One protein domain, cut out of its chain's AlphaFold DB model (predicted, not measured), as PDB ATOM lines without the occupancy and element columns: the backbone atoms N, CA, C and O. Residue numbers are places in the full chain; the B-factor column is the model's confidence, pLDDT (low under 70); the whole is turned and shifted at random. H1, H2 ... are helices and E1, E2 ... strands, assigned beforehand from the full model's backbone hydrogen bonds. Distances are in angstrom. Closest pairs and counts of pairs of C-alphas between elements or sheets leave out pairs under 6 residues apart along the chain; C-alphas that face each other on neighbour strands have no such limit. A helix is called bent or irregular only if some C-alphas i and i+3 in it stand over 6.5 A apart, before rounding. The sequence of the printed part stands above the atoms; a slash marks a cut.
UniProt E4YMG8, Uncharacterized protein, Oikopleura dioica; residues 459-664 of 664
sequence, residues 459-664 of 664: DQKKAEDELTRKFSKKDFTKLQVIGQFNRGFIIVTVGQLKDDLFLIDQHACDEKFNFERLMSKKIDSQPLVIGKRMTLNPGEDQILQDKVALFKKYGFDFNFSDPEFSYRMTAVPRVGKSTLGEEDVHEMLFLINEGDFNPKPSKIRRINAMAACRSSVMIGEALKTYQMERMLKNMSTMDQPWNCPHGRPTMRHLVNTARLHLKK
ATOM      1  N   ASP A 459     412.214 471.577 384.672       79.81
ATOM      2  CA  ASP A 459     413.446 471.104 384.028       79.81
ATOM      3  C   ASP A 459     414.609 472.073 384.295       79.81
ATOM      4  O   ASP A 459     414.962 472.928 383.480       79.81
ATOM      5  N   GLN A 460     415.180 471.935 385.496       79.75
ATOM      6  CA  GLN A 460     416.274 472.760 386.018       79.75
ATOM      7  C   GLN A 460     417.456 472.855 385.037       79.75
ATOM      8  O   GLN A 460     417.952 473.948 384.771       79.75
ATOM      9  N   LYS A 461     417.861 471.716 384.455       81.38
ATOM     10  CA  LYS A 461     419.032 471.631 383.576       81.38
ATOM     11  C   LYS A 461     418.787 472.313 382.230       81.38
ATOM     12  O   LYS A 461     419.610 473.128 381.828       81.38
ATOM     13  N   LYS A 462     417.637 472.087 381.575       83.56
ATOM     14  CA  LYS A 462     417.320 472.807 380.324       83.56
ATOM     15  C   LYS A 462     417.188 474.315 380.533       83.56
ATOM     16  O   LYS A 462     417.581 475.075 379.655       83.56
ATOM     17  N   ALA A 463     416.679 474.760 381.685       80.19
ATOM     18  CA  ALA A 463     416.624 476.185 382.005       80.19
ATOM     19  C   ALA A 463     418.028 476.803 382.151       80.19
ATOM     20  O   ALA A 463     418.254 477.921 381.693       80.19
ATOM     21  N   GLU A 464     418.987 476.077 382.731       82.75
ATOM     22  CA  GLU A 464     420.399 476.479 382.787       82.75
ATOM     23  C   GLU A 464     421.096 476.445 381.423       82.75
ATOM     24  O   GLU A 464     421.820 477.386 381.098       82.75
ATOM     25  N   ASP A 465     420.840 475.427 380.598       81.25
ATOM     26  CA  ASP A 465     421.353 475.354 379.226       81.25
ATOM     27  C   ASP A 465     420.834 476.530 378.374       81.25
ATOM     28  O   ASP A 465     421.599 477.154 377.636       81.25
ATOM     29  N   GLU A 466     419.545 476.876 378.486       82.69
ATOM     30  CA  GLU A 466     418.953 478.023 377.789       82.69
ATOM     31  C   GLU A 466     419.497 479.362 378.299       82.69
ATOM     32  O   GLU A 466     419.859 480.209 377.483       82.69
ATOM     33  N   LEU A 467     419.612 479.556 379.619       83.25
ATOM     34  CA  LEU A 467     420.209 480.764 380.201       83.25
ATOM     35  C   LEU A 467     421.670 480.934 379.762       83.25
ATOM     36  O   LEU A 467     422.035 481.999 379.271       83.25
ATOM     37  N   THR A 468     422.479 479.874 379.833       81.81
ATOM     38  CA  THR A 468     423.898 479.895 379.429       81.81
ATOM     39  C   THR A 468     424.072 480.223 377.944       81.81
ATOM     40  O   THR A 468     424.998 480.939 377.576       81.81
ATOM     41  N   ARG A 469     423.164 479.751 377.079       79.06
ATOM     42  CA  ARG A 469     423.178 480.063 375.638       79.06
ATOM     43  C   ARG A 469     422.631 481.453 375.304       79.06
ATOM     44  O   ARG A 469     422.955 481.974 374.240       79.06
ATOM     45  N   LYS A 470     421.760 482.026 376.144       77.56
ATOM     46  CA  LYS A 470     420.974 483.235 375.820       77.56
ATOM     47  C   LYS A 470     421.232 484.439 376.724       77.56
ATOM     48  O   LYS A 470     420.571 485.458 376.537       77.56
ATOM     49  N   PHE A 471     422.179 484.379 377.660       80.31
ATOM     50  CA  PHE A 471     422.641 485.526 378.449       80.31
ATOM     51  C   PHE A 471     424.167 485.635 378.449       80.31
ATOM     52  O   PHE A 471     424.879 484.688 378.767       80.31
ATOM     53  N   SER A 472     424.665 486.838 378.173       81.12
ATOM     54  CA  SER A 472     426.062 487.219 378.386       81.12
ATOM     55  C   SER A 472     426.219 487.999 379.698       81.12
ATOM     56  O   SER A 472     425.261 488.614 380.174       81.12
ATOM     57  N   LYS A 473     427.439 488.087 380.259       82.62
ATOM     58  CA  LYS A 473     427.696 488.953 381.433       82.62
ATOM     59  C   LYS A 473     427.304 490.426 381.180       82.62
ATOM     60  O   LYS A 473     426.828 491.103 382.087       82.62
ATOM     61  N   LYS A 474     427.388 490.880 379.919       82.12
ATOM     62  CA  LYS A 474     426.965 492.213 379.439       82.12
ATOM     63  C   LYS A 474     425.443 492.419 379.360       82.12
ATOM     64  O   LYS A 474     425.009 493.518 379.026       82.12
ATOM     65  N   ASP A 475     424.619 491.399 379.606       83.06
ATOM     66  CA  ASP A 475     423.157 491.550 379.644       83.06
ATOM     67  C   ASP A 475     422.626 491.813 381.056       83.06
ATOM     68  O   ASP A 475     421.608 492.482 381.203       83.06
ATOM     69  N   PHE A 476     423.343 491.389 382.104       83.88
ATOM     70  CA  PHE A 476     422.961 491.672 383.492       83.88
ATOM     71  C   PHE A 476     422.983 493.169 383.816       83.88
ATOM     72  O   PHE A 476     422.126 493.656 384.545       83.88
ATOM     73  N   THR A 477     423.896 493.928 383.204       81.94
ATOM     74  CA  THR A 477     423.945 495.398 383.311       81.94
ATOM     75  C   THR A 477     422.796 496.105 382.581       81.94
ATOM     76  O   THR A 477     422.671 497.319 382.697       81.94
ATOM     77  N   LYS A 478     421.970 495.374 381.818       86.69
ATOM     78  CA  LYS A 478     420.767 495.879 381.135       86.69
ATOM     79  C   LYS A 478     419.473 495.500 381.868       86.69
ATOM     80  O   LYS A 478     418.396 495.866 381.402       86.69
ATOM     81  N   LEU A 479     419.558 494.740 382.966       89.31
ATOM     82  CA  LEU A 479     418.394 494.350 383.757       89.31
ATOM     83  C   LEU A 479     417.869 495.558 384.537       89.31
ATOM     84  O   LEU A 479     418.597 496.149 385.332       89.31
ATOM     85  N   GLN A 480     416.595 495.893 384.349       91.56
ATOM     86  CA  GLN A 480     415.912 496.928 385.130       91.56
ATOM     87  C   GLN A 480     414.996 496.288 386.174       91.56
ATOM     88  O   GLN A 480     414.224 495.382 385.851       91.56
ATOM     89  N   VAL A 481     415.060 496.769 387.419       94.81
ATOM     90  CA  VAL A 481     414.146 496.354 388.494       94.81
ATOM     91  C   VAL A 481     412.743 496.887 388.208       94.81
ATOM     92  O   VAL A 481     412.561 498.079 387.977       94.81
ATOM     93  N   ILE A 482     411.741 496.008 388.265       94.56
ATOM     94  CA  ILE A 482     410.320 496.389 388.291       94.56
ATOM     95  C   ILE A 482     409.829 496.470 389.740       94.56
ATOM     96  O   ILE A 482     409.061 497.364 390.087       94.56
ATOM     97  N   GLY A 483     410.288 495.562 390.603       94.94
ATOM     98  CA  GLY A 483     410.010 495.608 392.038       94.94
ATOM     99  C   GLY A 483     410.157 494.255 392.726       94.94
ATOM    100  O   GLY A 483     410.542 493.259 392.113       94.94
ATOM    101  N   GLN A 484     409.822 494.222 394.015       97.44
ATOM    102  CA  GLN A 484     409.885 493.014 394.834       97.44
ATOM    103  C   GLN A 484     408.535 492.280 394.855       97.44
ATOM    104  O   GLN A 484     407.504 492.854 395.205       97.44
ATOM    105  N   PHE A 485     408.536 490.983 394.550       96.50
ATOM    106  CA  PHE A 485     407.373 490.105 394.637       96.50
ATOM    107  C   PHE A 485     407.438 489.205 395.879       96.50
ATOM    108  O   PHE A 485     408.447 488.552 396.158       96.50
ATOM    109  N   ASN A 486     406.333 489.167 396.633       95.00
ATOM    110  CA  ASN A 486     406.118 488.302 397.804       95.00
ATOM    111  C   ASN A 486     407.243 488.345 398.874       95.00
ATOM    112  O   ASN A 486     407.427 487.382 399.613       95.00
ATOM    113  N   ARG A 487     408.017 489.443 398.935       92.50
ATOM    114  CA  ARG A 487     409.234 489.609 399.762       92.50
ATOM    115  C   ARG A 487     410.277 488.481 399.636       92.50
ATOM    116  O   ARG A 487     411.031 488.236 400.571       92.50
ATOM    117  N   GLY A 488     410.303 487.767 398.511       91.69
ATOM    118  CA  GLY A 488     411.272 486.690 398.258       91.69
ATOM    119  C   GLY A 488     411.914 486.742 396.875       91.69
ATOM    120  O   GLY A 488     412.963 486.137 396.664       91.69
ATOM    121  N   PHE A 489     411.307 487.475 395.941       97.06
ATOM    122  CA  PHE A 489     411.774 487.559 394.567       97.06
ATOM    123  C   PHE A 489     411.865 489.003 394.090       97.06
ATOM    124  O   PHE A 489     411.057 489.847 394.474       97.06
ATOM    125  N   ILE A 490     412.803 489.263 393.191       96.94
ATOM    126  CA  ILE A 490     412.920 490.504 392.429       96.94
ATOM    127  C   ILE A 490     412.382 490.211 391.026       96.94
ATOM    128  O   ILE A 490     412.824 489.258 390.381       96.94
ATOM    129  N   ILE A 491     411.421 491.005 390.557       95.81
ATOM    130  CA  ILE A 491     410.987 490.983 389.158       95.81
ATOM    131  C   ILE A 491     411.824 492.006 388.398       95.81
ATOM    132  O   ILE A 491     411.911 493.172 388.796       95.81
ATOM    133  N   VAL A 492     412.423 491.564 387.295       94.12
ATOM    134  CA  VAL A 492     413.256 492.393 386.420       94.12
ATOM    135  C   VAL A 492     412.865 492.222 384.959       94.12
ATOM    136  O   VAL A 492     412.232 491.233 384.583       94.12
ATOM    137  N   THR A 493     413.280 493.171 384.127       90.50
ATOM    138  CA  THR A 493     413.099 493.120 382.674       90.50
ATOM    139  C   THR A 493     414.393 493.397 381.913       90.50
ATOM    140  O   THR A 493     415.288 494.069 382.428       90.50
ATOM    141  N   VAL A 494     414.485 492.868 380.692       82.88
ATOM    142  CA  VAL A 494     415.578 493.088 379.735       82.88
ATOM    143  C   VAL A 494     415.017 493.240 378.316       82.88
ATOM    144  O   VAL A 494     413.941 492.731 378.002       82.88
ATOM    145  N   GLY A 495     415.768 493.919 377.447       67.88
ATOM    146  CA  GLY A 495     415.384 494.206 376.060       67.88
ATOM    147  C   GLY A 495     415.062 495.684 375.843       67.88
ATOM    148  O   GLY A 495     414.785 496.413 376.795       67.88
ATOM    149  N   GLN A 496     415.119 496.139 374.588       56.00
ATOM    150  CA  GLN A 496     414.910 497.553 374.241       56.00
ATOM    151  C   GLN A 496     413.474 498.024 374.531       56.00
ATOM    152  O   GLN A 496     413.290 499.172 374.923       56.00
ATOM    153  N   LEU A 497     412.479 497.135 374.412       52.72
ATOM    154  CA  LEU A 497     411.065 497.425 374.685       52.72
ATOM    155  C   LEU A 497     410.558 496.781 375.991       52.72
ATOM    156  O   LEU A 497     409.355 496.759 376.239       52.72
ATOM    157  N   LYS A 498     411.465 496.290 376.856       62.03
ATOM    158  CA  LYS A 498     411.143 495.547 378.097       62.03
ATOM    159  C   LYS A 498     410.390 494.228 377.839       62.03
ATOM    160  O   LYS A 498     409.519 493.818 378.611       62.03
ATOM    161  N   ASP A 499     410.741 493.562 376.739       77.69
ATOM    162  CA  ASP A 499     410.035 492.382 376.233       77.69
ATOM    163  C   ASP A 499     410.169 491.154 377.135       77.69
ATOM    164  O   ASP A 499     409.204 490.416 377.305       77.69
ATOM    165  N   ASP A 500     411.338 490.897 377.723       84.56
ATOM    166  CA  ASP A 500     411.558 489.694 378.527       84.56
ATOM    167  C   ASP A 500     411.482 490.003 380.028       84.56
ATOM    168  O   ASP A 500     412.161 490.902 380.529       84.56
ATOM    169  N   LEU A 501     410.658 489.235 380.751       89.38
ATOM    170  CA  LEU A 501     410.513 489.295 382.207       89.38
ATOM    171  C   LEU A 501     411.215 488.112 382.876       89.38
ATOM    172  O   LEU A 501     411.041 486.960 382.473       89.38
ATOM    173  N   PHE A 502     411.946 488.392 383.954       91.31
ATOM    174  CA  PHE A 502     412.630 487.392 384.774       91.31
ATOM    175  C   PHE A 502     412.252 487.524 386.250       91.31
ATOM    176  O   PHE A 502     412.013 488.620 386.761       91.31
ATOM    177  N   LEU A 503     412.244 486.382 386.934       94.06
ATOM    178  CA  LEU A 503     412.148 486.262 388.383       94.06
ATOM    179  C   LEU A 503     413.532 485.911 388.930       94.06
ATOM    180  O   LEU A 503     414.138 484.948 388.461       94.06
ATOM    181  N   ILE A 504     414.010 486.659 389.920       95.50
ATOM    182  CA  ILE A 504     415.273 486.407 390.626       95.50
ATOM    183  C   ILE A 504     414.953 486.121 392.094       95.50
ATOM    184  O   ILE A 504     414.253 486.907 392.726       95.50
ATOM    185  N   ASP A 505     415.443 485.014 392.644       96.62
ATOM    186  CA  ASP A 505     415.376 484.704 394.076       96.62
ATOM    187  C   ASP A 505     416.400 485.570 394.824       96.62
ATOM    188  O   ASP A 505     417.605 485.496 394.565       96.62
ATOM    189  N   GLN A 506     415.920 486.423 395.735       96.44
ATOM    190  CA  GLN A 506     416.764 487.425 396.397       96.44
ATOM    191  C   GLN A 506     417.809 486.806 397.337       96.44
ATOM    192  O   GLN A 506     418.853 487.408 397.572       96.44
ATOM    193  N   HIS A 507     417.538 485.608 397.861       96.12
ATOM    194  CA  HIS A 507     418.421 484.905 398.782       96.12
ATOM    195  C   HIS A 507     419.450 484.074 398.012       96.12
ATOM    196  O   HIS A 507     420.647 484.220 398.238       96.12
ATOM    197  N   ALA A 508     419.012 483.259 397.046       95.94
ATOM    198  CA  ALA A 508     419.908 482.420 396.248       95.94
ATOM    199  C   ALA A 508     420.882 483.250 395.388       95.94
ATOM    200  O   ALA A 508     422.031 482.846 395.202       95.94
ATOM    201  N   CYS A 509     420.445 484.412 394.886       95.62
ATOM    202  CA  CYS A 509     421.295 485.353 394.153       95.62
ATOM    203  C   CYS A 509     422.403 485.951 395.039       95.62
ATOM    204  O   CYS A 509     423.586 485.866 394.700       95.62
ATOM    205  N   ASP A 510     422.043 486.505 396.199       96.88
ATOM    206  CA  ASP A 510     423.009 487.102 397.128       96.88
ATOM    207  C   ASP A 510     423.929 486.027 397.750       96.88
ATOM    208  O   ASP A 510     425.132 486.244 397.888       96.88
ATOM    209  N   GLU A 511     423.417 484.810 397.984       96.56
ATOM    210  CA  GLU A 511     424.208 483.643 398.403       96.56
ATOM    211  C   GLU A 511     425.269 483.264 397.361       96.56
ATOM    212  O   GLU A 511     426.426 483.050 397.724       96.56
ATOM    213  N   LYS A 512     424.921 483.228 396.066       95.75
ATOM    214  CA  LYS A 512     425.874 482.968 394.970       95.75
ATOM    215  C   LYS A 512     426.979 484.033 394.918       95.75
ATOM    216  O   LYS A 512     428.151 483.666 394.814       95.75
ATOM    217  N   PHE A 513     426.643 485.318 395.089       96.44
ATOM    218  CA  PHE A 513     427.638 486.398 395.174       96.44
ATOM    219  C   PHE A 513     428.573 486.242 396.376       96.44
ATOM    220  O   PHE A 513     429.799 486.257 396.245       96.44
ATOM    221  N   ASN A 514     427.984 486.104 397.566       95.94
ATOM    222  CA  ASN A 514     428.719 486.024 398.822       95.94
ATOM    223  C   ASN A 514     429.610 484.770 398.847       95.94
ATOM    224  O   ASN A 514     430.744 484.843 399.317       95.94
ATOM    225  N   PHE A 515     429.156 483.660 398.257       94.50
ATOM    226  CA  PHE A 515     429.941 482.442 398.073       94.50
ATOM    227  C   PHE A 515     431.153 482.647 397.157       94.50
ATOM    228  O   PHE A 515     432.264 482.306 397.557       94.50
ATOM    229  N   GLU A 516     430.992 483.233 395.967       93.94
ATOM    230  CA  GLU A 516     432.126 483.478 395.059       93.94
ATOM    231  C   GLU A 516     433.150 484.449 395.653       93.94
ATOM    232  O   GLU A 516     434.359 484.208 395.557       93.94
ATOM    233  N   ARG A 517     432.688 485.491 396.356       93.50
ATOM    234  CA  ARG A 517     433.560 486.415 397.093       93.50
ATOM    235  C   ARG A 517     434.354 485.693 398.189       93.50
ATOM    236  O   ARG A 517     435.559 485.903 398.299       93.50
ATOM    237  N   LEU A 518     433.713 484.816 398.969       91.12
ATOM    238  CA  LEU A 518     434.383 484.010 400.002       91.12
ATOM    239  C   LEU A 518     435.361 482.986 399.409       91.12
ATOM    240  O   LEU A 518     436.461 482.822 399.929       91.12
ATOM    241  N   MET A 519     435.006 482.339 398.296       89.00
ATOM    242  CA  MET A 519     435.876 481.397 397.582       89.00
ATOM    243  C   MET A 519     437.074 482.074 396.902       89.00
ATOM    244  O   MET A 519     438.055 481.392 396.596       89.00
ATOM    245  N   SER A 520     436.999 483.383 396.653       87.19
ATOM    246  CA  SER A 520     438.076 484.194 396.068       87.19
ATOM    247  C   SER A 520     438.972 484.863 397.119       87.19
ATOM    248  O   SER A 520     440.043 485.362 396.773       87.19
ATOM    249  N   LYS A 521     438.573 484.873 398.400       85.69
ATOM    250  CA  LYS A 521     439.394 485.408 399.495       85.69
ATOM    251  C   LYS A 521     440.638 484.528 399.696       85.69
ATOM    252  O   LYS A 521     440.542 483.302 399.682       85.69
ATOM    253  N   LYS A 522     441.796 485.149 399.955       83.31
ATOM    254  CA  LYS A 522     442.967 484.446 400.503       83.31
ATOM    255  C   LYS A 522     442.590 483.780 401.835       83.31
ATOM    256  O   LYS A 522     441.850 484.362 402.632       83.31
ATOM    257  N   ILE A 523     443.108 482.572 402.048       87.12
ATOM    258  CA  ILE A 523     442.919 481.797 403.275       87.12
ATOM    259  C   ILE A 523     444.129 482.009 404.185       87.12
ATOM    260  O   ILE A 523     445.267 482.101 403.721       87.12
ATOM    261  N   ASP A 524     443.855 482.124 405.478       87.81
ATOM    262  CA  ASP A 524     444.848 482.381 406.510       87.81
ATOM    263  C   ASP A 524     445.462 481.039 406.960       87.81
ATOM    264  O   ASP A 524     444.737 480.068 407.199       87.81
ATOM    265  N   SER A 525     446.792 480.953 407.043       92.25
ATOM    266  CA  SER A 525     447.497 479.751 407.504       92.25
ATOM    267  C   SER A 525     447.672 479.753 409.024       92.25
ATOM    268  O   SER A 525     447.901 480.786 409.652       92.25
ATOM    269  N   GLN A 526     447.577 478.570 409.621       92.62
ATOM    270  CA  GLN A 526     447.833 478.305 411.030       92.62
ATOM    271  C   GLN A 526     449.100 477.444 411.133       92.62
ATOM    272  O   GLN A 526     449.043 476.260 410.790       92.62
ATOM    273  N   PRO A 527     450.236 477.998 411.595       93.50
ATOM    274  CA  PRO A 527     451.425 477.210 411.898       93.50
ATOM    275  C   PRO A 527     451.120 476.118 412.929       93.50
ATOM    276  O   PRO A 527     450.356 476.346 413.876       93.50
ATOM    277  N   LEU A 528     451.725 474.948 412.733       91.38
ATOM    278  CA  LEU A 528     451.700 473.823 413.662       91.38
ATOM    279  C   LEU A 528     452.896 473.918 414.619       91.38
ATOM    280  O   LEU A 528     454.004 474.245 414.202       91.38
ATOM    281  N   VAL A 529     452.681 473.596 415.899       89.75
ATOM    282  CA  VAL A 529     453.741 473.613 416.932       89.75
ATOM    283  C   VAL A 529     454.819 472.558 416.650       89.75
ATOM    284  O   VAL A 529     455.996 472.777 416.916       89.75
ATOM    285  N   ILE A 530     454.414 471.423 416.075       86.50
ATOM    286  CA  ILE A 530     455.288 470.364 415.568       86.50
ATOM    287  C   ILE A 530     454.786 470.025 414.163       86.50
ATOM    288  O   ILE A 530     453.591 469.791 413.977       86.50
ATOM    289  N   GLY A 531     455.677 470.020 413.170       86.88
ATOM    290  CA  GLY A 531     455.305 469.722 411.785       86.88
ATOM    291  C   GLY A 531     454.868 468.264 411.619       86.88
ATOM    292  O   GLY A 531     455.625 467.353 411.964       86.88
ATOM    293  N   LYS A 532     453.661 468.034 411.085       87.19
ATOM    294  CA  LYS A 532     453.115 466.682 410.900       87.19
ATOM    295  C   LYS A 532     453.814 466.002 409.720       87.19
ATOM    296  O   LYS A 532     453.796 466.551 408.619       87.19
ATOM    297  N   ARG A 533     454.396 464.817 409.935       86.12
ATOM    298  CA  ARG A 533     454.802 463.933 408.828       86.12
ATOM    299  C   ARG A 533     453.563 463.490 408.040       86.12
ATOM    300  O   ARG A 533     452.533 463.228 408.659       86.12
ATOM    301  N   MET A 534     453.690 463.415 406.719       85.31
ATOM    302  CA  MET A 534     452.677 462.869 405.810       85.31
ATOM    303  C   MET A 534     453.275 461.753 404.953       85.31
ATOM    304  O   MET A 534     454.476 461.773 404.680       85.31
ATOM    305  N   THR A 535     452.444 460.818 404.498       83.50
ATOM    306  CA  THR A 535     452.844 459.755 403.557       83.50
ATOM    307  C   THR A 535     452.213 459.995 402.190       83.50
ATOM    308  O   THR A 535     450.993 459.935 402.067       83.50
ATOM    309  N   LEU A 536     453.035 460.235 401.167       84.56
ATOM    310  CA  LEU A 536     452.599 460.444 399.782       84.56
ATOM    311  C   LEU A 536     453.088 459.298 398.892       84.56
ATOM    312  O   LEU A 536     454.158 458.739 399.131       84.56
ATOM    313  N   ASN A 537     452.332 458.967 397.843       85.69
ATOM    314  CA  ASN A 537     452.839 458.103 396.774       85.69
ATOM    315  C   ASN A 537     453.710 458.897 395.766       85.69
ATOM    316  O   ASN A 537     453.586 460.119 395.701       85.69
ATOM    317  N   PRO A 538     454.552 458.251 394.932       84.75
ATOM    318  CA  PRO A 538     455.468 458.958 394.023       84.75
ATOM    319  C   PRO A 538     454.816 459.899 392.990       84.75
ATOM    320  O   PRO A 538     455.483 460.793 392.478       84.75
ATOM    321  N   GLY A 539     453.527 459.730 392.671       85.81
ATOM    322  CA  GLY A 539     452.783 460.674 391.829       85.81
ATOM    323  C   GLY A 539     452.283 461.892 392.611       85.81
ATOM    324  O   GLY A 539     452.411 463.023 392.153       85.81
ATOM    325  N   GLU A 540     451.759 461.671 393.819       89.00
ATOM    326  CA  GLU A 540     451.388 462.737 394.764       89.00
ATOM    327  C   GLU A 540     452.588 463.604 395.163       89.00
ATOM    328  O   GLU A 540     452.462 464.824 395.241       89.00
ATOM    329  N   ASP A 541     453.738 462.965 395.375       86.81
ATOM    330  CA  ASP A 541     455.046 463.567 395.626       86.81
ATOM    331  C   ASP A 541     455.398 464.600 394.538       86.81
ATOM    332  O   ASP A 541     455.459 465.801 394.820       86.81
ATOM    333  N   GLN A 542     455.494 464.161 393.277       87.06
ATOM    334  CA  GLN A 542     455.797 465.032 392.138       87.06
ATOM    335  C   GLN A 542     454.764 466.159 391.988       87.06
ATOM    336  O   GLN A 542     455.132 467.321 391.817       87.06
ATOM    337  N   ILE A 543     453.466 465.849 392.102       89.62
ATOM    338  CA  ILE A 543     452.394 466.853 391.995       89.62
ATOM    339  C   ILE A 543     452.508 467.909 393.104       89.62
ATOM    340  O   ILE A 543     452.239 469.089 392.849       89.62
ATOM    341  N   LEU A 544     452.898 467.517 394.323       89.62
ATOM    342  CA  LEU A 544     453.124 468.454 395.418       89.62
ATOM    343  C   LEU A 544     454.347 469.335 395.141       89.62
ATOM    344  O   LEU A 544     454.224 470.555 395.258       89.62
ATOM    345  N   GLN A 545     455.479 468.750 394.733       87.44
ATOM    346  CA  GLN A 545     456.705 469.485 394.390       87.44
ATOM    347  C   GLN A 545     456.475 470.502 393.256       87.44
ATOM    348  O   GLN A 545     456.820 471.677 393.398       87.44
ATOM    349  N   ASP A 546     455.802 470.100 392.177       89.44
ATOM    350  CA  ASP A 546     455.492 470.967 391.031       89.44
ATOM    351  C   ASP A 546     454.595 472.160 391.412       89.44
ATOM    352  O   ASP A 546     454.600 473.202 390.747       89.44
ATOM    353  N   LYS A 547     453.754 472.008 392.448       90.94
ATOM    354  CA  LYS A 547     452.644 472.932 392.749       90.94
ATOM    355  C   LYS A 547     452.633 473.455 394.188       90.94
ATOM    356  O   LYS A 547     451.615 474.006 394.609       90.94
ATOM    357  N   VAL A 548     453.754 473.412 394.922       89.88
ATOM    358  CA  VAL A 548     453.875 473.927 396.311       89.88
ATOM    359  C   VAL A 548     453.274 475.331 396.471       89.88
ATOM    360  O   VAL A 548     452.551 475.600 397.429       89.88
ATOM    361  N   ALA A 549     453.498 476.227 395.503       90.12
ATOM    362  CA  ALA A 549     452.959 477.590 395.523       90.12
ATOM    363  C   ALA A 549     451.413 477.653 395.538       90.12
ATOM    364  O   ALA A 549     450.838 478.578 396.119       90.12
ATOM    365  N   LEU A 550     450.728 476.669 394.944       90.31
ATOM    366  CA  LEU A 550     449.268 476.549 394.968       90.31
ATOM    367  C   LEU A 550     448.771 476.127 396.357       90.31
ATOM    368  O   LEU A 550     447.845 476.739 396.885       90.31
ATOM    369  N   PHE A 551     449.431 475.155 396.989       91.00
ATOM    370  CA  PHE A 551     449.143 474.762 398.370       91.00
ATOM    371  C   PHE A 551     449.411 475.913 399.358       91.00
ATOM    372  O   PHE A 551     448.553 476.222 400.190       91.00
ATOM    373  N   LYS A 552     450.518 476.649 399.173       89.75
ATOM    374  CA  LYS A 552     450.866 477.849 399.957       89.75
ATOM    375  C   LYS A 552     449.855 478.987 399.794       89.75
ATOM    376  O   LYS A 552     449.532 479.673 400.763       89.75
ATOM    377  N   LYS A 553     449.273 479.151 398.599       87.94
ATOM    378  CA  LYS A 553     448.142 480.065 398.339       87.94
ATOM    379  C   LYS A 553     446.867 479.662 399.097       87.94
ATOM    380  O   LYS A 553     446.076 480.543 399.439       87.94
ATOM    381  N   TYR A 554     446.676 478.371 399.377       88.62
ATOM    382  CA  TYR A 554     445.555 477.861 400.172       88.62
ATOM    383  C   TYR A 554     445.805 477.808 401.681       88.62
ATOM    384  O   TYR A 554     444.850 477.627 402.429       88.62
ATOM    385  N   GLY A 555     447.038 478.040 402.135       90.12
ATOM    386  CA  GLY A 555     447.398 478.108 403.553       90.12
ATOM    387  C   GLY A 555     448.008 476.824 404.125       90.12
ATOM    388  O   GLY A 555     448.245 476.768 405.330       90.12
ATOM    389  N   PHE A 556     448.279 475.822 403.285       92.69
ATOM    390  CA  PHE A 556     449.173 474.715 403.627       92.69
ATOM    391  C   PHE A 556     450.622 475.163 403.443       92.69
ATOM    392  O   PHE A 556     450.931 475.823 402.454       92.69
ATOM    393  N   ASP A 557     451.515 474.790 404.352       91.88
ATOM    394  CA  ASP A 557     452.950 475.010 404.165       91.88
ATOM    395  C   ASP A 557     453.735 473.750 404.528       91.88
ATOM    396  O   ASP A 557     453.301 472.973 405.383       91.88
ATOM    397  N   PHE A 558     454.864 473.534 403.855       90.25
ATOM    398  CA  PHE A 558     455.618 472.281 403.903       90.25
ATOM    399  C   PHE A 558     457.119 472.535 404.041       90.25
ATOM    400  O   PHE A 558     457.651 473.512 403.516       90.25
ATOM    401  N   ASN A 559     457.800 471.621 404.726       86.50
ATOM    402  CA  ASN A 559     459.252 471.536 404.767       86.50
ATOM    403  C   ASN A 559     459.716 470.220 404.116       86.50
ATOM    404  O   ASN A 559     459.150 469.157 404.376       86.50
ATOM    405  N   PHE A 560     460.762 470.332 403.295       80.38
ATOM    406  CA  PHE A 560     461.313 469.305 402.404       80.38
ATOM    407  C   PHE A 560     462.714 468.836 402.858       80.38
ATOM    408  O   PHE A 560     463.463 468.240 402.092       80.38
ATOM    409  N   SER A 561     463.113 469.157 404.094       62.19
ATOM    410  CA  SER A 561     464.488 469.022 404.601       62.19
ATOM    411  C   SER A 561     464.881 467.606 405.064       62.19
ATOM    412  O   SER A 561     465.531 467.471 406.101       62.19
ATOM    413  N   ASP A 562     464.432 466.556 404.378       57.28
ATOM    414  CA  ASP A 562     464.574 465.159 404.821       57.28
ATOM    415  C   ASP A 562     464.673 464.250 403.566       57.28
ATOM    416  O   ASP A 562     463.648 464.026 402.918       57.28
ATOM    417  N   PRO A 563     465.871 463.763 403.160       57.53
ATOM    418  CA  PRO A 563     466.061 463.062 401.877       57.53
ATOM    419  C   PRO A 563     465.286 461.743 401.717       57.53
ATOM    420  O   PRO A 563     465.073 461.292 400.596       57.53
ATOM    421  N   GLU A 564     464.858 461.127 402.819       53.22
ATOM    422  CA  GLU A 564     464.132 459.850 402.840       53.22
ATOM    423  C   GLU A 564     462.611 460.072 402.979       53.22
ATOM    424  O   GLU A 564     461.988 459.690 403.970       53.22
ATOM    425  N   PHE A 565     462.005 460.722 401.974       50.75
ATOM    426  CA  PHE A 565     460.543 460.820 401.752       50.75
ATOM    427  C   PHE A 565     459.699 461.438 402.893       50.75
ATOM    428  O   PHE A 565     458.478 461.280 402.949       50.75
ATOM    429  N   SER A 566     460.321 462.171 403.817       57.88
ATOM    430  CA  SER A 566     459.692 462.641 405.059       57.88
ATOM    431  C   SER A 566     459.146 464.078 404.929       57.88
ATOM    432  O   SER A 566     459.648 465.034 405.528       57.88
ATOM    433  N   TYR A 567     458.065 464.232 404.155       73.81
ATOM    434  CA  TYR A 567     457.319 465.495 404.053       73.81
ATOM    435  C   TYR A 567     456.774 465.925 405.409       73.81
ATOM    436  O   TYR A 567     456.008 465.188 406.034       73.81
ATOM    437  N   ARG A 568     457.101 467.146 405.847       85.12
ATOM    438  CA  ARG A 568     456.533 467.726 407.072       85.12
ATOM    439  C   ARG A 568     455.657 468.921 406.737       85.12
ATOM    440  O   ARG A 568     456.157 469.978 406.364       85.12
ATOM    441  N   MET A 569     454.351 468.768 406.921       90.56
ATOM    442  CA  MET A 569     453.400 469.876 406.896       90.56
ATOM    443  C   MET A 569     453.649 470.764 408.120       90.56
ATOM    444  O   MET A 569     453.536 470.307 409.255       90.56
ATOM    445  N   THR A 570     454.029 472.020 407.897       91.12
ATOM    446  CA  THR A 570     454.400 472.999 408.935       91.12
ATOM    447  C   THR A 570     453.286 473.999 409.233       91.12
ATOM    448  O   THR A 570     453.243 474.549 410.333       91.12
ATOM    449  N   ALA A 571     452.350 474.209 408.304       93.19
ATOM    450  CA  ALA A 571     451.144 475.000 408.532       93.19
ATOM    451  C   ALA A 571     449.930 474.397 407.814       93.19
ATOM    452  O   ALA A 571     450.070 473.745 406.780       93.19
ATOM    453  N   VAL A 572     448.738 474.649 408.362       93.94
ATOM    454  CA  VAL A 572     447.449 474.206 407.807       93.94
ATOM    455  C   VAL A 572     446.493 475.381 407.568       93.94
ATOM    456  O   VAL A 572     446.500 476.341 408.343       93.94
ATOM    457  N   PRO A 573     445.611 475.322 406.556       92.94
ATOM    458  CA  PRO A 573     444.592 476.342 406.333       92.94
ATOM    459  C   PRO A 573     443.619 476.460 407.508       92.94
ATOM    460  O   PRO A 573     443.113 475.455 408.018       92.94
ATOM    461  N   ARG A 574     443.271 477.695 407.879       91.12
ATOM    462  CA  ARG A 574     442.232 478.005 408.862       91.12
ATOM    463  C   ARG A 574     441.073 478.742 408.196       91.12
ATOM    464  O   ARG A 574     441.185 479.900 407.803       91.12
ATOM    465  N   VAL A 575     439.917 478.085 408.126       87.94
ATOM    466  CA  VAL A 575     438.681 478.649 407.565       87.94
ATOM    467  C   VAL A 575     437.694 478.899 408.710       87.94
ATOM    468  O   VAL A 575     436.915 478.036 409.120       87.94
ATOM    469  N   GLY A 576     437.768 480.103 409.280       82.31
ATOM    470  CA  GLY A 576     436.959 480.517 410.429       82.31
ATOM    471  C   GLY A 576     437.355 479.790 411.721       82.31
ATOM    472  O   GLY A 576     438.413 480.061 412.296       82.31
ATOM    473  N   LYS A 577     436.485 478.885 412.192       83.00
ATOM    474  CA  LYS A 577     436.727 478.030 413.372       83.00
ATOM    475  C   LYS A 577     437.285 476.641 413.028       83.00
ATOM    476  O   LYS A 577     437.647 475.915 413.944       83.00
ATOM    477  N   SER A 578     437.348 476.264 411.751       85.88
ATOM    478  CA  SER A 578     437.810 474.940 411.319       85.88
ATOM    479  C   SER A 578     439.200 475.011 410.695       85.88
ATOM    480  O   SER A 578     439.479 475.912 409.903       85.88
ATOM    481  N   THR A 579     440.047 474.035 411.007       90.12
ATOM    482  CA  THR A 579     441.303 473.776 410.294       90.12
ATOM    483  C   THR A 579     441.120 472.698 409.227       90.12
ATOM    484  O   THR A 579     440.220 471.852 409.300       90.12
ATOM    485  N   LEU A 580     441.981 472.745 408.218       91.38
ATOM    486  CA  LEU A 580     442.192 471.658 407.267       91.38
ATOM    487  C   LEU A 580     443.321 470.732 407.758       91.38
ATOM    488  O   LEU A 580     444.051 471.079 408.687       91.38
ATOM    489  N   GLY A 581     443.427 469.541 407.173       89.31
ATOM    490  CA  GLY A 581     444.440 468.540 407.517       89.31
ATOM    491  C   GLY A 581     444.914 467.744 406.302       89.31
ATOM    492  O   GLY A 581     444.666 468.129 405.167       89.31
ATOM    493  N   GLU A 582     445.586 466.624 406.548       90.50
ATOM    494  CA  GLU A 582     446.177 465.755 405.516       90.50
ATOM    495  C   GLU A 582     445.135 465.186 404.533       90.50
ATOM    496  O   GLU A 582     445.359 465.211 403.328       90.50
ATOM    497  N   GLU A 583     443.943 464.805 405.012       90.94
ATOM    498  CA  GLU A 583     442.800 464.417 404.161       90.94
ATOM    499  C   GLU A 583     442.471 465.480 403.094       90.94
ATOM    500  O   GLU A 583     442.198 465.157 401.939       90.94
ATOM    501  N   ASP A 584     442.532 466.763 403.472       92.62
ATOM    502  CA  ASP A 584     442.270 467.892 402.576       92.62
ATOM    503  C   ASP A 584     443.431 468.126 401.582       92.62
ATOM    504  O   ASP A 584     443.219 468.706 400.516       92.62
ATOM    505  N   VAL A 585     444.652 467.671 401.902       91.75
ATOM    506  CA  VAL A 585     445.807 467.683 400.981       91.75
ATOM    507  C   VAL A 585     445.640 466.594 399.923       91.75
ATOM    508  O   VAL A 585     445.748 466.899 398.736       91.75
ATOM    509  N   HIS A 586     445.303 465.361 400.317       91.44
ATOM    510  CA  HIS A 586     445.023 464.277 399.366       91.44
ATOM    511  C   HIS A 586     443.817 464.596 398.464       91.44
ATOM    512  O   HIS A 586     443.881 464.351 397.260       91.44
ATOM    513  N   GLU A 587     442.757 465.235 398.986       92.50
ATOM    514  CA  GLU A 587     441.645 465.729 398.152       92.50
ATOM    515  C   GLU A 587     442.137 466.726 397.084       92.50
ATOM    516  O   GLU A 587     441.726 466.645 395.926       92.50
ATOM    517  N   MET A 588     443.055 467.637 397.427       91.81
ATOM    518  CA  MET A 588     443.653 468.555 396.449       91.81
ATOM    519  C   MET A 588     444.549 467.854 395.430       91.81
ATOM    520  O   MET A 588     444.459 468.178 394.250       91.81
ATOM    521  N   LEU A 589     445.400 466.919 395.856       91.75
ATOM    522  CA  LEU A 589     446.282 466.164 394.959       91.75
ATOM    523  C   LEU A 589     445.463 465.355 393.942       91.75
ATOM    524  O   LEU A 589     445.744 465.407 392.745       91.75
ATOM    525  N   PHE A 590     444.378 464.719 394.394       90.31
ATOM    526  CA  PHE A 590     443.413 464.038 393.531       90.31
ATOM    527  C   PHE A 590     442.731 464.996 392.537       90.31
ATOM    528  O   PHE A 590     442.735 464.734 391.336       90.31
ATOM    529  N   LEU A 591     442.205 466.140 392.999       89.56
ATOM    530  CA  LEU A 591     441.584 467.147 392.120       89.56
ATOM    531  C   LEU A 591     442.566 467.709 391.077       89.56
ATOM    532  O   LEU A 591     442.174 467.972 389.941       89.56
ATOM    533  N   ILE A 592     443.842 467.874 391.441       90.88
ATOM    534  CA  ILE A 592     444.900 468.289 390.510       90.88
ATOM    535  C   ILE A 592     445.147 467.215 389.441       90.88
ATOM    536  O   ILE A 592     445.344 467.564 388.277       90.88
ATOM    537  N   ASN A 593     445.145 465.935 389.823       88.88
ATOM    538  CA  ASN A 593     445.365 464.813 388.910       88.88
ATOM    539  C   ASN A 593     444.202 464.632 387.914       88.88
ATOM    540  O   ASN A 593     444.436 464.391 386.734       88.88
ATOM    541  N   GLU A 594     442.960 464.852 388.358       89.06
ATOM    542  CA  GLU A 594     441.761 464.913 387.499       89.06
ATOM    543  C   GLU A 594     441.710 466.173 386.598       89.06
ATOM    544  O   GLU A 594     440.800 466.324 385.781       89.06
ATOM    545  N   GLY A 595     442.681 467.089 386.720       85.25
ATOM    546  CA  GLY A 595     442.818 468.264 385.857       85.25
ATOM    547  C   GLY A 595     442.019 469.502 386.283       85.25
ATOM    548  O   GLY A 595     441.792 470.383 385.450       85.25
ATOM    549  N   ASP A 596     441.597 469.617 387.548       81.31
ATOM    550  CA  ASP A 596     440.967 470.846 388.046       81.31
ATOM    551  C   ASP A 596     441.983 472.006 388.088       81.31
ATOM    552  O   ASP A 596     443.032 471.940 388.734       81.31
ATOM    553  N   PHE A 597     441.649 473.110 387.415       75.25
ATOM    554  CA  PHE A 597     442.436 474.347 387.401       75.25
ATOM    555  C   PHE A 597     442.323 475.157 388.708       75.25
ATOM    556  O   PHE A 597     443.094 476.094 388.926       75.25
ATOM    557  N   ASN A 598     441.348 474.853 389.570       80.31
ATOM    558  CA  ASN A 598     441.048 475.598 390.795       80.31
ATOM    559  C   ASN A 598     440.765 474.663 391.997       80.31
ATOM    560  O   ASN A 598     439.763 474.867 392.693       80.31
ATOM    561  N   PRO A 599     441.647 473.680 392.273       83.19
ATOM    562  CA  PRO A 599     441.400 472.576 393.197       83.19
ATOM    563  C   PRO A 599     441.248 473.108 394.623       83.19
ATOM    564  O   PRO A 599     442.190 473.646 395.213       83.19
ATOM    565  N   LYS A 600     440.037 472.995 395.171       84.50
ATOM    566  CA  LYS A 600     439.688 473.463 396.519       84.50
ATOM    567  C   LYS A 600     438.964 472.354 397.275       84.50
ATOM    568  O   LYS A 600     437.910 471.935 396.793       84.50
ATOM    569  N   PRO A 601     439.443 471.958 398.469       87.44
ATOM    570  CA  PRO A 601     438.798 470.941 399.283       87.44
ATOM    571  C   PRO A 601     437.301 471.189 399.470       87.44
ATOM    572  O   PRO A 601     436.861 472.321 399.740       87.44
ATOM    573  N   SER A 602     436.505 470.127 399.381       88.38
ATOM    574  CA  SER A 602     435.053 470.166 399.575       88.38
ATOM    575  C   SER A 602     434.680 470.729 400.948       88.38
ATOM    576  O   SER A 602     433.654 471.403 401.092       88.38
ATOM    577  N   LYS A 603     435.558 470.558 401.944       89.25
ATOM    578  CA  LYS A 603     435.480 471.165 403.280       89.25
ATOM    579  C   LYS A 603     435.451 472.698 403.230       89.25
ATOM    580  O   LYS A 603     434.563 473.290 403.845       89.25
ATOM    581  N   ILE A 604     436.326 473.343 402.444       89.38
ATOM    582  CA  ILE A 604     436.330 474.810 402.248       89.38
ATOM    583  C   ILE A 604     435.038 475.242 401.560       89.38
ATOM    584  O   ILE A 604     434.353 476.149 402.035       89.38
ATOM    585  N   ARG A 605     434.665 474.554 400.470       89.00
ATOM    586  CA  ARG A 605     433.426 474.820 399.725       89.00
ATOM    587  C   ARG A 605     432.196 474.748 400.635       89.00
ATOM    588  O   ARG A 605     431.355 475.642 400.582       89.00
ATOM    589  N   ARG A 606     432.108 473.736 401.502       89.62
ATOM    590  CA  ARG A 606     431.018 473.558 402.475       89.62
ATOM    591  C   ARG A 606     430.987 474.682 403.515       89.62
ATOM    592  O   ARG A 606     429.916 475.231 403.768       89.62
ATOM    593  N   ILE A 607     432.132 475.057 404.090       90.38
ATOM    594  CA  ILE A 607     432.207 476.151 405.077       90.38
ATOM    595  C   ILE A 607     431.798 477.486 404.436       90.38
ATOM    596  O   ILE A 607     430.950 478.190 404.984       90.38
ATOM    597  N   ASN A 608     432.317 477.797 403.245       91.62
ATOM    598  CA  ASN A 608     431.986 479.027 402.525       91.62
ATOM    599  C   ASN A 608     430.522 479.070 402.056       91.62
ATOM    600  O   ASN A 608     429.922 480.142 402.081       91.62
ATOM    601  N   ALA A 609     429.915 477.936 401.688       91.31
ATOM    602  CA  ALA A 609     428.490 477.865 401.353       91.31
ATOM    603  C   ALA A 609     427.592 478.161 402.568       91.31
ATOM    604  O   ALA A 609     426.671 478.973 402.473       91.31
ATOM    605  N   MET A 610     427.899 477.579 403.736       89.44
ATOM    606  CA  MET A 610     427.179 477.872 404.985       89.44
ATOM    607  C   MET A 610     427.370 479.326 405.438       89.44
ATOM    608  O   MET A 610     426.419 479.953 405.909       89.44
ATOM    609  N   ALA A 611     428.583 479.869 405.299       91.06
ATOM    610  CA  ALA A 611     428.883 481.258 405.632       91.06
ATOM    611  C   ALA A 611     428.134 482.237 404.712       91.06
ATOM    612  O   ALA A 611     427.494 483.156 405.216       91.06
ATOM    613  N   ALA A 612     428.138 481.995 403.396       94.94
ATOM    614  CA  ALA A 612     427.385 482.786 402.426       94.94
ATOM    615  C   ALA A 612     425.878 482.758 402.713       94.94
ATOM    616  O   ALA A 612     425.255 483.813 402.793       94.94
ATOM    617  N   CYS A 613     425.297 481.576 402.940       92.50
ATOM    618  CA  CYS A 613     423.869 481.425 403.242       92.50
ATOM    619  C   CYS A 613     423.457 482.233 404.487       92.50
ATOM    620  O   CYS A 613     422.447 482.932 404.477       92.50
ATOM    621  N   ARG A 614     424.287 482.209 405.542       90.75
ATOM    622  CA  ARG A 614     424.061 482.968 406.787       90.75
ATOM    623  C   ARG A 614     424.343 484.471 406.678       90.75
ATOM    624  O   ARG A 614     423.862 485.212 407.527       90.75
ATOM    625  N   SER A 615     425.115 484.921 405.686       92.38
ATOM    626  CA  SER A 615     425.436 486.343 405.477       92.38
ATOM    627  C   SER A 615     424.559 487.037 404.433       92.38
ATOM    628  O   SER A 615     424.772 488.220 404.175       92.38
ATOM    629  N   SER A 616     423.659 486.306 403.774       96.00
ATOM    630  CA  SER A 616     422.871 486.804 402.641       96.00
ATOM    631  C   SER A 616     421.478 487.259 403.062       96.00
ATOM    632  O   SER A 616     420.933 486.773 404.054       96.00
ATOM    633  N   VAL A 617     420.885 488.154 402.269       95.19
ATOM    634  CA  VAL A 617     419.497 488.628 402.443       95.19
ATOM    635  C   VAL A 617     418.519 487.465 402.638       95.19
ATOM    636  O   VAL A 617     418.597 486.442 401.952       95.19
ATOM    637  N   MET A 618     417.569 487.621 403.562       92.94
ATOM    638  CA  MET A 618     416.606 486.569 403.900       92.94
ATOM    639  C   MET A 618     415.338 486.626 403.035       92.94
ATOM    640  O   MET A 618     414.870 487.691 402.632       92.94
ATOM    641  N   ILE A 619     414.708 485.469 402.805       89.94
ATOM    642  CA  ILE A 619     413.335 485.415 402.280       89.94
ATOM    643  C   ILE A 619     412.374 485.961 403.348       89.94
ATOM    644  O   ILE A 619     412.388 485.515 404.493       89.94
ATOM    645  N   GLY A 620     411.527 486.916 402.966       87.62
ATOM    646  CA  GLY A 620     410.633 487.668 403.853       87.62
ATOM    647  C   GLY A 620     411.121 489.090 404.163       87.62
ATOM    648  O   GLY A 620     410.318 489.927 404.589       87.62
ATOM    649  N   GLU A 621     412.398 489.384 403.906       91.12
ATOM    650  CA  GLU A 621     412.994 490.718 404.023       91.12
ATOM    651  C   GLU A 621     412.454 491.651 402.927       91.12
ATOM    652  O   GLU A 621     412.315 491.248 401.772       91.12
ATOM    653  N   ALA A 622     412.121 492.897 403.278       95.19
ATOM    654  CA  ALA A 622     411.620 493.895 402.334       95.19
ATOM    655  C   ALA A 622     412.782 494.734 401.779       95.19
ATOM    656  O   ALA A 622     413.487 495.385 402.548       95.19
ATOM    657  N   LEU A 623     412.971 494.730 400.457       96.62
ATOM    658  CA  LEU A 623     414.122 495.361 399.805       96.62
ATOM    659  C   LEU A 623     413.771 496.713 399.175       96.62
ATOM    660  O   LEU A 623     412.784 496.845 398.451       96.62
ATOM    661  N   LYS A 624     414.631 497.710 399.401       97.00
ATOM    662  CA  LYS A 624     414.628 498.997 398.691       97.00
ATOM    663  C   LYS A 624     415.223 498.832 397.286       97.00
ATOM    664  O   LYS A 624     416.056 497.951 397.069       97.00
ATOM    665  N   THR A 625     414.858 499.706 396.346       94.88
ATOM    666  CA  THR A 625     415.259 499.605 394.927       94.88
ATOM    667  C   THR A 625     416.772 499.471 394.742       94.88
ATOM    668  O   THR A 625     417.210 498.496 394.138       94.88
ATOM    669  N   TYR A 626     417.573 500.322 395.397       96.12
ATOM    670  CA  TYR A 626     419.040 500.255 395.321       96.12
ATOM    671  C   TYR A 626     419.636 498.929 395.830       96.12
ATOM    672  O   TYR A 626     420.707 498.523 395.385       96.12
ATOM    673  N   GLN A 627     418.972 498.225 396.759       96.69
ATOM    674  CA  GLN A 627     419.428 496.909 397.223       96.69
ATOM    675  C   GLN A 627     419.206 495.853 396.137       96.69
ATOM    676  O   GLN A 627     420.082 495.022 395.906       96.69
ATOM    677  N   MET A 628     418.061 495.920 395.448       96.31
ATOM    678  CA  MET A 628     417.739 495.048 394.318       96.31
ATOM    679  C   MET A 628     418.675 495.329 393.133       96.31
ATOM    680  O   MET A 628     419.291 494.405 392.614       96.31
ATOM    681  N   GLU A 629     418.879 496.596 392.770       94.88
ATOM    682  CA  GLU A 629     419.809 497.020 391.710       94.88
ATOM    683  C   GLU A 629     421.256 496.599 392.007       94.88
ATOM    684  O   GLU A 629     421.952 496.097 391.120       94.88
ATOM    685  N   ARG A 630     421.698 496.705 393.269       95.50
ATOM    686  CA  ARG A 630     423.002 496.188 393.713       95.50
ATOM    687  C   ARG A 630     423.125 494.679 393.489       95.50
ATOM    688  O   ARG A 630     424.179 494.237 393.049       95.50
ATOM    689  N   MET A 631     422.074 493.890 393.736       94.62
ATOM    690  CA  MET A 631     422.094 492.453 393.426       94.62
ATOM    691  C   MET A 631     422.237 492.198 391.918       94.62
ATOM    692  O   MET A 631     423.034 491.349 391.530       94.62
ATOM    693  N   LEU A 632     421.559 492.965 391.056       92.44
ATOM    694  CA  LEU A 632     421.712 492.831 389.595       92.44
ATOM    695  C   LEU A 632     423.126 493.202 389.128       92.44
ATOM    696  O   LEU A 632     423.723 492.487 388.320       92.44
ATOM    697  N   LYS A 633     423.699 494.276 389.689       92.19
ATOM    698  CA  LYS A 633     425.096 494.665 389.452       92.19
ATOM    699  C   LYS A 633     426.069 493.584 389.932       92.19
ATOM    700  O   LYS A 633     427.044 493.313 389.243       92.19
ATOM    701  N   ASN A 634     425.784 492.915 391.050       94.25
ATOM    702  CA  ASN A 634     426.571 491.772 391.506       94.25
ATOM    703  C   ASN A 634     426.489 490.599 390.506       94.25
ATOM    704  O   ASN A 634     427.527 490.019 390.188       94.25
ATOM    705  N   MET A 635     425.312 490.281 389.943       91.88
ATOM    706  CA  MET A 635     425.152 489.177 388.972       91.88
ATOM    707  C   MET A 635     426.003 489.329 387.705       91.88
ATOM    708  O   MET A 635     426.423 488.317 387.152       91.88
ATOM    709  N   SER A 636     426.310 490.554 387.259       90.00
ATOM    710  CA  SER A 636     427.193 490.756 386.096       90.00
ATOM    711  C   SER A 636     428.657 490.380 386.371       90.00
ATOM    712  O   SER A 636     429.393 490.075 385.431       90.00
ATOM    713  N   THR A 637     429.074 490.371 387.643       91.56
ATOM    714  CA  THR A 637     430.443 490.025 388.072       91.56
ATOM    715  C   THR A 637     430.641 488.525 388.306       91.56
ATOM    716  O   THR A 637     431.738 488.016 388.081       91.56
ATOM    717  N   MET A 638     429.580 487.822 388.714       91.69
ATOM    718  CA  MET A 638     429.600 486.394 389.058       91.69
ATOM    719  C   MET A 638     429.963 485.492 387.869       91.69
ATOM    720  O   MET A 638     429.838 485.897 386.708       91.69
ATOM    721  N   ASP A 639     430.335 484.236 388.129       85.75
ATOM    722  CA  ASP A 639     430.501 483.219 387.083       85.75
ATOM    723  C   ASP A 639     429.370 482.180 387.046       85.75
ATOM    724  O   ASP A 639     429.084 481.492 388.024       85.75
ATOM    725  N   GLN A 640     428.688 482.096 385.898       83.62
ATOM    726  CA  GLN A 640     427.454 481.319 385.696       83.62
ATOM    727  C   GLN A 640     426.449 481.495 386.859       83.62
ATOM    728  O   GLN A 640     426.236 480.577 387.661       83.62
ATOM    729  N   PRO A 641     425.831 482.687 387.000       89.25
ATOM    730  CA  PRO A 641     424.983 483.045 388.137       89.25
ATOM    731  C   PRO A 641     423.585 482.419 388.057       89.25
ATOM    732  O   PRO A 641     422.595 483.115 388.257       89.25
ATOM    733  N   TRP A 642     423.488 481.121 387.754       91.38
ATOM    734  CA  TRP A 642     422.233 480.374 387.586       91.38
ATOM    735  C   TRP A 642     421.803 479.602 388.832       91.38
ATOM    736  O   TRP A 642     420.614 479.351 389.008       91.38
ATOM    737  N   ASN A 643     422.771 479.225 389.672       92.12
ATOM    738  CA  ASN A 643     422.585 478.429 390.880       92.12
ATOM    739  C   ASN A 643     423.385 479.014 392.046       92.12
ATOM    740  O   ASN A 643     424.521 479.448 391.864       92.12
ATOM    741  N   CYS A 644     422.820 478.948 393.248       92.12
ATOM    742  CA  CYS A 644     423.561 479.109 394.501       92.12
ATOM    743  C   CYS A 644     424.461 477.873 394.775       92.12
ATOM    744  O   CYS A 644     424.263 476.830 394.137       92.12
ATOM    745  N   PRO A 645     425.437 477.914 395.710       89.62
ATOM    746  CA  PRO A 645     426.296 476.760 396.022       89.62
ATOM    747  C   PRO A 645     425.541 475.484 396.436       89.62
ATOM    748  O   PRO A 645     426.091 474.391 396.285       89.62
ATOM    749  N   HIS A 646     424.293 475.606 396.904       87.00
ATOM    750  CA  HIS A 646     423.399 474.492 397.245       87.00
ATOM    751  C   HIS A 646     422.546 473.970 396.065       87.00
ATOM    752  O   HIS A 646     421.671 473.130 396.271       87.00
ATOM    753  N   GLY A 647     422.749 474.466 394.838       85.19
ATOM    754  CA  GLY A 647     422.043 473.999 393.634       85.19
ATOM    755  C   GLY A 647     420.604 474.507 393.466       85.19
ATOM    756  O   GLY A 647     419.857 473.963 392.655       85.19
ATOM    757  N   ARG A 648     420.190 475.532 394.227       88.50
ATOM    758  CA  ARG A 648     418.899 476.219 394.023       88.50
ATOM    759  C   ARG A 648     419.032 477.283 392.926       88.50
ATOM    760  O   ARG A 648     420.031 478.011 392.964       88.50
ATOM    761  N   PRO A 649     418.036 477.435 392.032       92.19
ATOM    762  CA  PRO A 649     418.080 478.423 390.964       92.19
ATOM    763  C   PRO A 649     418.059 479.850 391.516       92.19
ATOM    764  O   PRO A 649     417.230 480.193 392.356       92.19
ATOM    765  N   THR A 650     418.943 480.697 391.000       94.38
ATOM    766  CA  THR A 650     418.995 482.141 391.294       94.38
ATOM    767  C   THR A 650     417.970 482.929 390.484       94.38
ATOM    768  O   THR A 650     417.432 483.913 390.978       94.38
ATOM    769  N   MET A 651     417.718 482.529 389.233       92.00
ATOM    770  CA  MET A 651     416.857 483.252 388.299       92.00
ATOM    771  C   MET A 651     416.190 482.340 387.270       92.00
ATOM    772  O   MET A 651     416.764 481.330 386.850       92.00
ATOM    773  N   ARG A 652     414.994 482.720 386.815       89.69
ATOM    774  CA  ARG A 652     414.259 482.063 385.723       89.69
ATOM    775  C   ARG A 652     413.514 483.088 384.868       89.69
ATOM    776  O   ARG A 652     413.071 484.118 385.374       89.69
ATOM    777  N   HIS A 653     413.373 482.800 383.574       88.38
ATOM    778  CA  HIS A 653     412.459 483.540 382.695       88.38
ATOM    779  C   HIS A 653     411.013 483.293 383.140       88.38
ATOM    780  O   HIS A 653     410.681 482.201 383.603       88.38
ATOM    781  N   LEU A 654     410.169 484.318 383.037       86.81
ATOM    782  CA  LEU A 654     408.740 484.242 383.344       86.81
ATOM    783  C   LEU A 654     407.905 484.182 382.068       86.81
ATOM    784  O   LEU A 654     407.065 483.298 381.911       86.81
ATOM    785  N   VAL A 655     408.091 485.177 381.199       84.94
ATOM    786  CA  VAL A 655     407.306 485.386 379.983       84.94
ATOM    787  C   VAL A 655     408.005 486.416 379.096       84.94
ATOM    788  O   VAL A 655     408.681 487.317 379.592       84.94
ATOM    789  N   ASN A 656     407.798 486.299 377.786       82.62
ATOM    790  CA  ASN A 656     408.078 487.371 376.840       82.62
ATOM    791  C   ASN A 656     406.766 488.121 376.529       82.62
ATOM    792  O   ASN A 656     405.789 487.509 376.093       82.62
ATOM    793  N   THR A 657     406.721 489.427 376.778       77.31
ATOM    794  CA  THR A 657     405.526 490.276 376.687       77.31
ATOM    795  C   THR A 657     405.166 490.653 375.247       77.31
ATOM    796  O   THR A 657     403.982 490.824 374.949       77.31
ATOM    797  N   ALA A 658     406.118 490.661 374.307       70.00
ATOM    798  CA  ALA A 658     405.809 490.785 372.881       70.00
ATOM    799  C   ALA A 658     404.948 489.601 372.391       70.00
ATOM    800  O   ALA A 658     403.993 489.803 371.638       70.00
ATOM    801  N   ARG A 659     405.152 488.380 372.921       68.94
ATOM    802  CA  ARG A 659     404.265 487.224 372.638       68.94
ATOM    803  C   ARG A 659     402.824 487.391 373.146       68.94
ATOM    804  O   ARG A 659     401.950 486.661 372.683       68.94
ATOM    805  N   LEU A 660     402.541 488.331 374.055       66.31
ATOM    806  CA  LEU A 660     401.168 488.628 374.500       66.31
ATOM    807  C   LEU A 660     400.378 489.442 373.462       66.31
ATOM    808  O   LEU A 660     399.153 489.357 373.426       66.31
ATOM    809  N   HIS A 661     401.067 490.194 372.600       58.97
ATOM    810  CA  HIS A 661     400.445 491.031 371.572       58.97
ATOM    811  C   HIS A 661     400.037 490.233 370.320       58.97
ATOM    812  O   HIS A 661     399.129 490.642 369.602       58.97
ATOM    813  N   LEU A 662     400.625 489.049 370.108       53.91
ATOM    814  CA  LEU A 662     400.353 488.131 368.988       53.91
ATOM    815  C   LEU A 662     399.083 487.260 369.177       53.91
ATOM    816  O   LEU A 662     398.987 486.170 368.618       53.91
ATOM    817  N   LYS A 663     398.126 487.697 370.011       44.06
ATOM    818  CA  LYS A 663     396.886 486.963 370.350       44.06
ATOM    819  C   LYS A 663     395.621 487.840 370.344       44.06
ATOM    820  O   LYS A 663     394.734 487.658 371.180       44.06
ATOM    821  N   LYS A 664     395.546 488.790 369.412       36.69
ATOM    822  CA  LYS A 664     394.306 489.484 369.033       36.69
ATOM    823  C   LYS A 664     393.851 489.018 367.656       36.69
ATOM    824  O   LYS A 664     394.751 488.790 366.822       36.69
TER     825      LYS A 664
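AT A GLANCE: This is residues 459 to 664 of the 664 residues of an uncharacterized protein of Oikopleura dioica (UniProt E4YMG8). The domain is a long body of two lobes, one toward each end, bridged by the helices H3 and H6, which cross between them. One lobe is the strongly twisted sheet E1 E2 E3 E7 with H7 across one face, H2 packed on H7 and H1 grazing the sheet; the other is the small, strongly twisted sheet E4 E6 E5 with H4 over it and H5 packed crosswise on H4. The 206 printed residues have eight named helices and seven named strands, in the order H1 H2 E1 E2 E3 H3 E4 H4 E5 E6 H5 H6 H7 E7 H8. Both sheets, of order E1 - E2 - E3 - E7 and E4 - E6 - E5, are antiparallel, and the class is mixed, helices and strands. The whole is loose, with a radius of gyration of the C-alphas of 22.3 A and spans of 83 by 32 by 25 A.

HOW THE PARTS SIT: The larger sheet holds E1, residues 480 to 485, E2, 489 to 494, E3, 500 to 505, and E7, 651 to 656. E1, E2 and E3 form a meander, each strand the antiparallel neighbour of the one before, with two hairpins, E1 and E2, and E2 and E3. N 482 and O 491 are 2.9 A apart, N 490 and O 504 2.8 A, and, between E3 and E7, N 654 and O 501 2.8 A, each within hydrogen-bond range. H7, residues 625 to 637, is on one face of this sheet, making two layers, a helix layer and a sheet; its height over the sheet is 9.2 A. It runs across the strands, at 63 degrees to E2 on the local plane. H2, residues 473 to 476, touches H7 with the C-alphas of Lys 473 and Ser 636 closest, 5.0 A apart. H1, residues 460 to 470, only grazes the sheet. H3, residues 506 to 520, touches H7 at a steep tilt of 44 degrees, the same way, with C-alphas 510 and 631 closest at 6.6 A. H3 touches H6, residues 602 to 615, at a steep tilt of 46 degrees, opposite ways; C-alphas 514 and 612 are closest, at 5.0 A. In the smaller sheet E6, residues 568 to 575, is the inner strand between E4, 524 to 533, and E5, 557 to 559. N 526 and O 572, and N 559 and O 568, are each 2.8 A apart, within hydrogen-bond range; E5 and E6 are a hairpin. E4, H4 and E5 form a split strand-helix-strand unit, two strands running the same way with E6 between them, and its crossover is right-handed. H4, residues 538 to 554, lies over E5 at a height over the sheet of 10.2 A. It touches H5, residues 582 to 593, about perpendicular at 75 degrees; C-alphas 540 and 589 are closest, at 6.2 A. Every O i to N i+4 pair is within hydrogen-bond range in H1, H5 and H6, against 10 of 11 in H3, 11 of 13 in H4 and 8 of 9 in H7; H2 and H8, residues 658 to 661, are too short for such a pair.

IN THESE COORDINATES: H1 begins at C-alpha 460 (416.274, 472.760, 386.018). H3 is 21.6 A long, H6 19.7 A and H7 19.2 A. H4, 22.2 A from C-alpha 538 to C-alpha 554 (445.555, 477.861, 400.172), is irregular: C-alphas 546 and 549 are 8.4 A apart, and it has a kink of 74 degrees near residue 547. E4, 21.1 A long, bends by 91 degrees at residue 530, and E6 is 20.9 A. H8 ends at C-alpha 661 (400.445, 491.031, 371.572).

THE WHOLE: The two C-alphas farthest apart, those of Pro 563 and Lys 664, are 83.2 A apart. The printed part has no cut, and Lys 664 is the chain's last residue. The link H7 to E7, residues 638 to 650, is long. Mean pLDDT of the printed part is 86.7; residues 495 to 498, 561 to 566 and 659 to 664 are under 70.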